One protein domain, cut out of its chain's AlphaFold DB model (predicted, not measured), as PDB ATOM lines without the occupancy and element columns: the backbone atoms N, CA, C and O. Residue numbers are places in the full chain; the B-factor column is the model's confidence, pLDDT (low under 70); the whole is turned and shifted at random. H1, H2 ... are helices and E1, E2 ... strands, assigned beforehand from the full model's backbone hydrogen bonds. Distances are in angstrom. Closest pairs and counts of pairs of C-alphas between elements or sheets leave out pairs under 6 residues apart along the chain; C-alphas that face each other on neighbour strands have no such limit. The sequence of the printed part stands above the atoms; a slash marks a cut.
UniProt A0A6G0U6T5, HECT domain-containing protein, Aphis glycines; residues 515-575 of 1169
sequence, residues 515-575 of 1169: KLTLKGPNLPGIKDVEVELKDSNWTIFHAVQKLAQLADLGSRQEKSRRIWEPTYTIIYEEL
ATOM      1  N   LYS A 515     -34.260 -29.901  12.108       77.62
ATOM      2  CA  LYS A 515     -33.247 -30.213  11.101       77.62
ATOM      3  C   LYS A 515     -33.386 -29.210   9.961       77.62
ATOM      4  O   LYS A 515     -34.466 -29.044   9.399       77.62
ATOM      5  N   LEU A 516     -32.294 -28.521   9.636       81.75
ATOM      6  CA  LEU A 516     -32.251 -27.523   8.568       81.75
ATOM      7  C   LEU A 516     -31.409 -28.042   7.400       81.75
ATOM      8  O   LEU A 516     -30.243 -28.407   7.578       81.75
ATOM      9  N   THR A 517     -31.972 -28.031   6.195       84.38
ATOM     10  CA  THR A 517     -31.266 -28.370   4.953       84.38
ATOM     11  C   THR A 517     -31.314 -27.195   3.980       84.38
ATOM     12  O   THR A 517     -32.351 -26.577   3.748       84.38
ATOM     13  N   LEU A 518     -30.161 -26.848   3.415       85.69
ATOM     14  CA  LEU A 518     -30.022 -25.803   2.408       85.69
ATOM     15  C   LEU A 518     -30.042 -26.442   1.014       85.69
ATOM     16  O   LEU A 518     -29.186 -27.271   0.715       85.69
ATOM     17  N   LYS A 519     -30.986 -26.034   0.165       82.56
ATOM     18  CA  LYS A 519     -31.203 -26.538  -1.197       82.56
ATOM     19  C   LYS A 519     -30.964 -25.452  -2.245       82.56
ATOM     20  O   LYS A 519     -31.370 -24.301  -2.071       82.56
ATOM     21  N   GLY A 520     -30.339 -25.822  -3.356       79.56
ATOM     22  CA  GLY A 520     -30.166 -24.963  -4.528       79.56
ATOM     23  C   GLY A 520     -29.177 -25.562  -5.531       79.56
ATOM     24  O   GLY A 520     -28.687 -26.666  -5.304       79.56
ATOM     25  N   PRO A 521     -28.814 -24.856  -6.615       67.25
ATOM     26  CA  PRO A 521     -29.040 -23.426  -6.845       67.25
ATOM     27  C   PRO A 521     -30.387 -23.058  -7.508       67.25
ATOM     28  O   PRO A 521     -30.563 -21.911  -7.899       67.25
ATOM     29  N   ASN A 522     -31.338 -23.979  -7.686       69.38
ATOM     30  CA  ASN A 522     -32.604 -23.758  -8.407       69.38
ATOM     31  C   ASN A 522     -32.410 -23.170  -9.834       69.38
ATOM     32  O   ASN A 522     -33.280 -22.463 -10.346       69.38
ATOM     33  N   LEU A 523     -31.264 -23.426 -10.486       75.25
ATOM     34  CA  LEU A 523     -30.932 -22.872 -11.808       75.25
ATOM     35  C   LEU A 523     -31.343 -23.829 -12.942       75.25
ATOM     36  O   LEU A 523     -31.024 -25.018 -12.880       75.25
ATOM     37  N   PRO A 524     -31.979 -23.339 -14.023       63.69
ATOM     38  CA  PRO A 524     -32.439 -24.189 -15.117       63.69
ATOM     39  C   PRO A 524     -31.265 -24.899 -15.808       63.69
ATOM     40  O   PRO A 524     -30.382 -24.264 -16.381       63.69
ATOM     41  N   GLY A 525     -31.276 -26.234 -15.764       64.12
ATOM     42  CA  GLY A 525     -30.242 -27.094 -16.354       64.12
ATOM     43  C   GLY A 525     -29.125 -27.533 -15.398       64.12
ATOM     44  O   GLY A 525     -28.335 -28.396 -15.772       64.12
ATOM     45  N   ILE A 526     -29.078 -27.013 -14.167       71.62
ATOM     46  CA  ILE A 526     -28.184 -27.489 -13.099       71.62
ATOM     47  C   ILE A 526     -29.020 -28.315 -12.113       71.62
ATOM     48  O   ILE A 526     -30.159 -27.964 -11.814       71.62
ATOM     49  N   LYS A 527     -28.482 -29.435 -11.617       72.06
ATOM     50  CA  LYS A 527     -29.153 -30.215 -10.566       72.06
ATOM     51  C   LYS A 527     -29.032 -29.507  -9.222       72.06
ATOM     52  O   LYS A 527     -27.941 -29.065  -8.863       72.06
ATOM     53  N   ASP A 528     -30.129 -29.478  -8.473       77.06
ATOM     54  CA  ASP A 528     -30.093 -29.059  -7.077       77.06
ATOM     55  C   ASP A 528     -29.264 -30.029  -6.229       77.06
ATOM     56  O   ASP A 528     -29.285 -31.247  -6.428       77.06
ATOM     57  N   VAL A 529     -28.552 -29.457  -5.265       79.00
ATOM     58  CA  VAL A 529     -27.808 -30.136  -4.209       79.00
ATOM     59  C   VAL A 529     -28.351 -29.656  -2.869       79.00
ATOM     60  O   VAL A 529     -28.705 -28.486  -2.704       79.00
ATOM     61  N   GLU A 530     -28.402 -30.573  -1.911       83.56
ATOM     62  CA  GLU A 530     -28.846 -30.321  -0.545       83.56
ATOM     63  C   GLU A 530     -27.664 -30.461   0.422       83.56
ATOM     64  O   GLU A 530     -26.865 -31.393   0.322       83.56
ATOM     65  N   VAL A 531     -27.537 -29.508   1.345       82.12
ATOM     66  CA  VAL A 531     -26.498 -29.474   2.380       82.12
ATOM     67  C   VAL A 531     -27.164 -29.308   3.741       82.12
ATOM     68  O   VAL A 531     -27.791 -28.290   4.021       82.12
ATOM     69  N   GLU A 532     -27.025 -30.318   4.592       80.69
ATOM     70  CA  GLU A 532     -27.567 -30.327   5.952       80.69
ATOM     71  C   GLU A 532     -26.720 -29.442   6.884       80.69
ATOM     72  O   GLU A 532     -25.491 -29.547   6.915       80.69
ATOM     73  N   LEU A 533     -27.373 -28.549   7.631       80.94
ATOM     74  CA  LEU A 533     -26.735 -27.523   8.463       80.94
ATOM     75  C   LEU A 533     -26.457 -28.054   9.881       80.94
ATOM     76  O   LEU A 533     -27.079 -27.620  10.846       80.94
ATOM     77  N   LYS A 534     -25.545 -29.028  10.002       73.75
ATOM     78  CA  LYS A 534     -25.209 -29.669  11.295       73.75
ATOM     79  C   LYS A 534     -24.300 -28.821  12.179       73.75
ATOM     80  O   LYS A 534     -24.480 -28.768  13.393       73.75
ATOM     81  N   ASP A 535     -23.311 -28.180  11.573       71.31
ATOM     82  CA  ASP A 535     -22.227 -27.528  12.294       71.31
ATOM     83  C   ASP A 535     -22.654 -26.122  12.754       71.31
ATOM     84  O   ASP A 535     -22.705 -25.185  11.956       71.31
ATOM     85  N   SER A 536     -22.870 -25.935  14.061       59.31
ATOM     86  CA  SER A 536     -23.229 -24.633  14.671       59.31
ATOM     87  C   SER A 536     -22.207 -23.506  14.401       59.31
ATOM     88  O   SER A 536     -22.510 -22.321  14.522       59.31
ATOM     89  N   ASN A 537     -20.987 -23.864  13.982       66.44
ATOM     90  CA  ASN A 537     -19.920 -22.928  13.625       66.44
ATOM     91  C   ASN A 537     -19.968 -22.442  12.157       66.44
ATOM     92  O   ASN A 537     -19.159 -21.590  11.778       66.44
ATOM     93  N   TRP A 538     -20.857 -22.963  11.302       73.88
ATOM     94  CA  TRP A 538     -20.986 -22.474   9.924       73.88
ATOM     95  C   TRP A 538     -21.833 -21.203   9.862       73.88
ATOM     96  O   TRP A 538     -22.959 -21.142  10.349       73.88
ATOM     97  N   THR A 539     -21.344 -20.202   9.130       79.56
ATOM     98  CA  THR A 539     -22.218 -19.136   8.632       79.56
ATOM     99  C   THR A 539     -23.077 -19.661   7.479       79.56
ATOM    100  O   THR A 539     -22.658 -20.552   6.735       79.56
ATOM    101  N   ILE A 540     -24.245 -19.050   7.247       78.81
ATOM    102  CA  ILE A 540     -25.083 -19.347   6.067       78.81
ATOM    103  C   ILE A 540     -24.262 -19.195   4.772       78.81
ATOM    104  O   ILE A 540     -24.392 -20.002   3.857       78.81
ATOM    105  N   PHE A 541     -23.342 -18.223   4.721       79.75
ATOM    106  CA  PHE A 541     -22.408 -18.058   3.605       79.75
ATOM    107  C   PHE A 541     -21.476 -19.267   3.412       79.75
ATOM    108  O   PHE A 541     -21.285 -19.702   2.279       79.75
ATOM    109  N   HIS A 542     -20.935 -19.858   4.485       79.81
ATOM    110  CA  HIS A 542     -20.118 -21.073   4.389       79.81
ATOM    111  C   HIS A 542     -20.934 -22.272   3.874       79.81
ATOM    112  O   HIS A 542     -20.465 -23.012   3.009       79.81
ATOM    113  N   ALA A 543     -22.179 -22.427   4.334       81.19
ATOM    114  CA  ALA A 543     -23.083 -23.464   3.834       81.19
ATOM    115  C   ALA A 543     -23.410 -23.282   2.339       81.19
ATOM    116  O   ALA A 543     -23.300 -24.230   1.560       81.19
ATOM    117  N   VAL A 544     -23.729 -22.051   1.920       82.56
ATOM    118  CA  VAL A 544     -23.943 -21.675   0.511       82.56
ATOM    119  C   VAL A 544     -22.682 -21.925  -0.327       82.56
ATOM    120  O   VAL A 544     -22.777 -22.462  -1.430       82.56
ATOM    121  N   GLN A 545     -21.490 -21.627   0.198       78.50
ATOM    122  CA  GLN A 545     -20.214 -21.907  -0.466       78.50
ATOM    123  C   GLN A 545     -19.965 -23.415  -0.631       78.50
ATOM    124  O   GLN A 545     -19.540 -23.845  -1.704       78.50
ATOM    125  N   LYS A 546     -20.261 -24.227   0.391       80.31
ATOM    126  CA  LYS A 546     -20.147 -25.694   0.350       80.31
ATOM    127  C   LYS A 546     -21.124 -26.306  -0.659       80.31
ATOM    128  O   LYS A 546     -20.730 -27.145  -1.466       80.31
ATOM    129  N   LEU A 547     -22.364 -25.819  -0.690       82.00
ATOM    130  CA  LEU A 547     -23.374 -26.194  -1.681       82.00
ATOM    131  C   LEU A 547     -22.923 -25.815  -3.103       82.00
ATOM    132  O   LEU A 547     -22.937 -26.655  -4.000       82.00
ATOM    133  N   ALA A 548     -22.426 -24.591  -3.306       75.00
ATOM    134  CA  ALA A 548     -21.911 -24.135  -4.599       75.00
ATOM    135  C   ALA A 548     -20.658 -24.902  -5.065       75.00
ATOM    136  O   ALA A 548     -20.436 -25.037  -6.267       75.00
ATOM    137  N   GLN A 549     -19.837 -25.439  -4.154       76.38
ATOM    138  CA  GLN A 549     -18.741 -26.345  -4.517       76.38
ATOM    139  C   GLN A 549     -19.268 -27.676  -5.068       76.38
ATOM    140  O   GLN A 549     -18.764 -28.126  -6.101       76.38
ATOM    141  N   LEU A 550     -20.279 -28.259  -4.411       74.88
ATOM    142  CA  LEU A 550     -20.891 -29.547  -4.760       74.88
ATOM    143  C   LEU A 550     -21.776 -29.488  -6.021       74.88
ATOM    144  O   LEU A 550     -21.824 -30.459  -6.768       74.88
ATOM    145  N   ALA A 551     -22.456 -28.368  -6.276       73.00
ATOM    146  CA  ALA A 551     -23.269 -28.164  -7.476       73.00
ATOM    147  C   ALA A 551     -22.416 -27.757  -8.696       73.00
ATOM    148  O   ALA A 551     -21.436 -27.017  -8.571       73.00
ATOM    149  N   ASP A 552     -22.796 -28.183  -9.903       69.38
ATOM    150  CA  ASP A 552     -22.023 -27.977 -11.143       69.38
ATOM    151  C   ASP A 552     -22.160 -26.562 -11.758       69.38
ATOM    152  O   ASP A 552     -22.496 -26.387 -12.927       69.38
ATOM    153  N   LEU A 553     -21.827 -25.516 -10.990       65.06
ATOM    154  CA  LEU A 553     -21.775 -24.115 -11.460       65.06
ATOM    155  C   LEU A 553     -20.542 -23.783 -12.344       65.06
ATOM    156  O   LEU A 553     -20.071 -22.646 -12.364       65.06
ATOM    157  N   GLY A 554     -19.993 -24.762 -13.067       68.75
ATOM    158  CA  GLY A 554     -18.870 -24.561 -13.989       68.75
ATOM    159  C   GLY A 554     -17.513 -24.314 -13.312       68.75
ATOM    160  O   GLY A 554     -17.160 -24.961 -12.321       68.75
ATOM    161  N   SER A 555     -16.706 -23.421 -13.895       68.19
ATOM    162  CA  SER A 555     -15.301 -23.203 -13.505       68.19
ATOM    163  C   SER A 555     -15.144 -22.515 -12.138       68.19
ATOM    164  O   SER A 555     -16.033 -21.800 -11.690       68.19
ATOM    165  N   ARG A 556     -13.994 -22.660 -11.456       63.03
ATOM    166  CA  ARG A 556     -13.772 -22.099 -10.097       63.03
ATOM    167  C   ARG A 556     -13.986 -20.576  -9.995       63.03
ATOM    168  O   ARG A 556     -14.451 -20.117  -8.957       63.03
ATOM    169  N   GLN A 557     -13.667 -19.809 -11.042       61.91
ATOM    170  CA  GLN A 557     -13.915 -18.353 -11.100       61.91
ATOM    171  C   GLN A 557     -15.375 -18.000 -11.423       61.91
ATOM    172  O   GLN A 557     -15.814 -16.875 -11.204       61.91
ATOM    173  N   GLU A 558     -16.121 -18.954 -11.970       65.19
ATOM    174  CA  GLU A 558     -17.518 -18.806 -12.347       65.19
ATOM    175  C   GLU A 558     -18.432 -19.225 -11.192       65.19
ATOM    176  O   GLU A 558     -19.331 -18.465 -10.843       65.19
ATOM    177  N   LYS A 559     -18.101 -20.315 -10.479       69.69
ATOM    178  CA  LYS A 559     -18.740 -20.707  -9.212       69.69
ATOM    179  C   LYS A 559     -18.771 -19.553  -8.201       69.69
ATOM    180  O   LYS A 559     -19.781 -19.370  -7.535       69.69
ATOM    181  N   SER A 560     -17.702 -18.753  -8.094       67.31
ATOM    182  CA  SER A 560     -17.624 -17.620  -7.152       67.31
ATOM    183  C   SER A 560     -18.344 -16.345  -7.611       67.31
ATOM    184  O   SER A 560     -18.623 -15.487  -6.779       67.31
ATOM    185  N   ARG A 561     -18.657 -16.209  -8.907       69.81
ATOM    186  CA  ARG A 561     -19.490 -15.116  -9.441       69.81
ATOM    187  C   ARG A 561     -20.967 -15.486  -9.370       69.81
ATOM    188  O   ARG A 561     -21.758 -14.763  -8.772       69.81
ATOM    189  N   ARG A 562     -21.303 -16.668  -9.892       70.19
ATOM    190  CA  ARG A 562     -22.667 -17.200  -9.953       70.19
ATOM    191  C   ARG A 562     -23.241 -17.611  -8.597       70.19
ATOM    192  O   ARG A 562     -24.410 -17.939  -8.537       70.19
ATOM    193  N   ILE A 563     -22.481 -17.570  -7.498       76.06
ATOM    194  CA  ILE A 563     -23.012 -17.791  -6.136       76.06
ATOM    195  C   ILE A 563     -24.027 -16.712  -5.704       76.06
ATOM    196  O   ILE A 563     -24.826 -16.945  -4.803       76.06
ATOM    197  N   TRP A 564     -24.027 -15.549  -6.371       77.19
ATOM    198  CA  TRP A 564     -24.948 -14.428  -6.130       77.19
ATOM    199  C   TRP A 564     -25.969 -14.216  -7.266       77.19
ATOM    200  O   TRP A 564     -26.535 -13.133  -7.395       77.19
ATOM    201  N   GLU A 565     -26.196 -15.230  -8.101       75.12
ATOM    202  CA  GLU A 565     -27.292 -15.294  -9.082       75.12
ATOM    203  C   GLU A 565     -28.520 -16.104  -8.590       75.12
ATOM    204  O   GLU A 565     -29.644 -15.651  -8.811       75.12
ATOM    205  N   PRO A 566     -28.366 -17.281  -7.942       75.75
ATOM    206  CA  PRO A 566     -29.481 -18.167  -7.631       75.75
ATOM    207  C   PRO A 566     -30.260 -17.801  -6.372       75.75
ATOM    208  O   PRO A 566     -29.786 -17.116  -5.465       75.75
ATOM    209  N   THR A 567     -31.437 -18.414  -6.281       76.44
ATOM    210  CA  THR A 567     -32.171 -18.570  -5.031       76.44
ATOM    211  C   THR A 567     -31.759 -19.860  -4.335       76.44
ATOM    212  O   THR A 567     -31.893 -20.954  -4.889       76.44
ATOM    213  N   TYR A 568     -31.342 -19.732  -3.078       81.00
ATOM    214  CA  TYR A 568     -31.232 -20.852  -2.151       81.00
ATOM    215  C   TYR A 568     -32.488 -20.928  -1.283       81.00
ATOM    216  O   TYR A 568     -33.044 -19.902  -0.875       81.00
ATOM    217  N   THR A 569     -32.918 -22.150  -0.993       78.88
ATOM    218  CA  THR A 569     -34.062 -22.463  -0.138       78.88
ATOM    219  C   THR A 569     -33.559 -23.153   1.118       78.88
ATOM    220  O   THR A 569     -32.837 -24.141   1.026       78.88
ATOM    221  N   ILE A 570     -33.952 -22.654   2.287       82.38
ATOM    222  CA  ILE A 570     -33.809 -23.402   3.538       82.38
ATOM    223  C   ILE A 570     -35.106 -24.187   3.725       82.38
ATOM    224  O   ILE A 570     -36.188 -23.599   3.718       82.38
ATOM    225  N   ILE A 571     -34.975 -25.502   3.845       80.62
ATOM    226  CA  ILE A 571     -36.035 -26.436   4.217       80.62
ATOM    227  C   ILE A 571     -35.837 -26.761   5.701       80.62
ATOM    228  O   ILE A 571     -34.703 -26.849   6.182       80.62
ATOM    229  N   TYR A 572     -36.942 -26.905   6.426       76.94
ATOM    230  CA  TYR A 572     -36.960 -27.269   7.836       76.94
ATOM    231  C   TYR A 572     -37.811 -28.524   8.048       76.94
ATOM    232  O   TYR A 572     -38.855 -28.688   7.420       76.94
ATOM    233  N   GLU A 573     -37.350 -29.408   8.928       74.94
ATOM    234  CA  GLU A 573     -37.961 -30.703   9.235       74.94
ATOM    235  C   GLU A 573     -37.894 -30.944  10.751       74.94
ATOM    236  O   GLU A 573     -36.906 -30.581  11.394       74.94
ATOM    237  N   GLU A 574     -38.936 -31.525  11.346       70.56
ATOM    238  CA  GLU A 574     -38.958 -31.851  12.776       70.56
ATOM    239  C   GLU A 574     -38.271 -33.203  13.034       70.56
ATOM    240  O   GLU A 574     -38.622 -34.217  12.431       70.56
ATOM    241  N   LEU A 575     -37.277 -33.230  13.930       67.00
ATOM    242  CA  LEU A 575     -36.521 -34.442  14.251       67.00
ATOM    243  C   LEU A 575     -37.343 -35.415  15.100       67.00
ATOM    244  O   LEU A 575     -37.452 -35.271  16.324       67.00
TER     245      LEU A 575
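Overview. This is residues 515 to 575 of the 1169 residues of the protein "HECT domain-containing protein" of Aphis glycines (UniProt A0A6G0U6T5). A small sheet of three strands has the helix H1 packed slantwise over one face, while its other face is bare; a shorter helix, H2, lies off the sheet, steeply tilted to H1 and nearest to it at Ala 548. The hairpin E1 and E2 opens the printed part, and E3 returns at its end to pair with E1. The 61 printed residues hold two named helices and three named strands in the order E1, E2, H1, H2, E3; the sheet, of order E2, E1, E3, is antiparallel, and the class is mixed, helices and strands. The whole is compact, with a radius of gyration of the C-alphas of 11.5 A and spans of 36 by 24 by 15 A.

Arrangement. E1, residues 515 to 520, is the inner strand of the sheet. It forms a hairpin with the edge strand E2, residues 529 to 532, antiparallel at 158 degrees, with N 518 and O 531 within hydrogen-bond range at 2.8 A. The other edge strand, E3, residues 569 to 574, is antiparallel to E1 at 156 degrees, with N 517 and O 571 at 3.0 A and N 571 and O 517 at 2.8 A. H1, residues 540 to 550, is on the sheet at a height of 8.7 A, over E2 and E1, in two layers, helix on one face of a sheet. It runs slantwise to the strands, at 46 degrees to E1 on the local plane. The closest C-alphas of H1 and E2 are those of Leu 547 and Val 531, 6.1 A apart; those of H1 and E1 are Ala 543 and Leu 518, 7.5 A apart. H2, residues 556 to 562, is not on the sheet and is apart from E1 and E2. H1 and H2 are close but not clearly touching, their closest C-alphas, those of Ala 548 and Lys 559, being 6.6 A apart; they run opposite ways at a steep tilt of 54 degrees. E2, H1, H2 and E3 form a split strand-helix-strand unit, two strands running the same way with E1 between them, and its crossover is right-handed. Every O i to N i+4 pair of H1 is within hydrogen-bond range; in H2 1 of 3 is, and 1 of 4 O i to N i+3 pairs.

Along the chain. E1 begins at C-alpha 515 (-33.247, -30.213, 11.101) and is 16.8 A long; E2 is 10.2 A. H1 begins at C-alpha 540 (-25.083, -19.347, 6.067) and is 15.5 A long; H2 is 10.2 A. E3, 16.7 A, ends at C-alpha 574 (-38.958, -31.851, 12.776).

Size, cuts and confidence. The two C-alphas farthest apart, those of Gln 557 and Leu 575, are 37.6 A apart. The printed part has no cut and no long link; the link from H1 to H2 is tight. The mean pLDDT of the printed part is 74.7, with residues 521 to 522, 524 to 525, 536 to 537, 552 to 561 and 575 under 70.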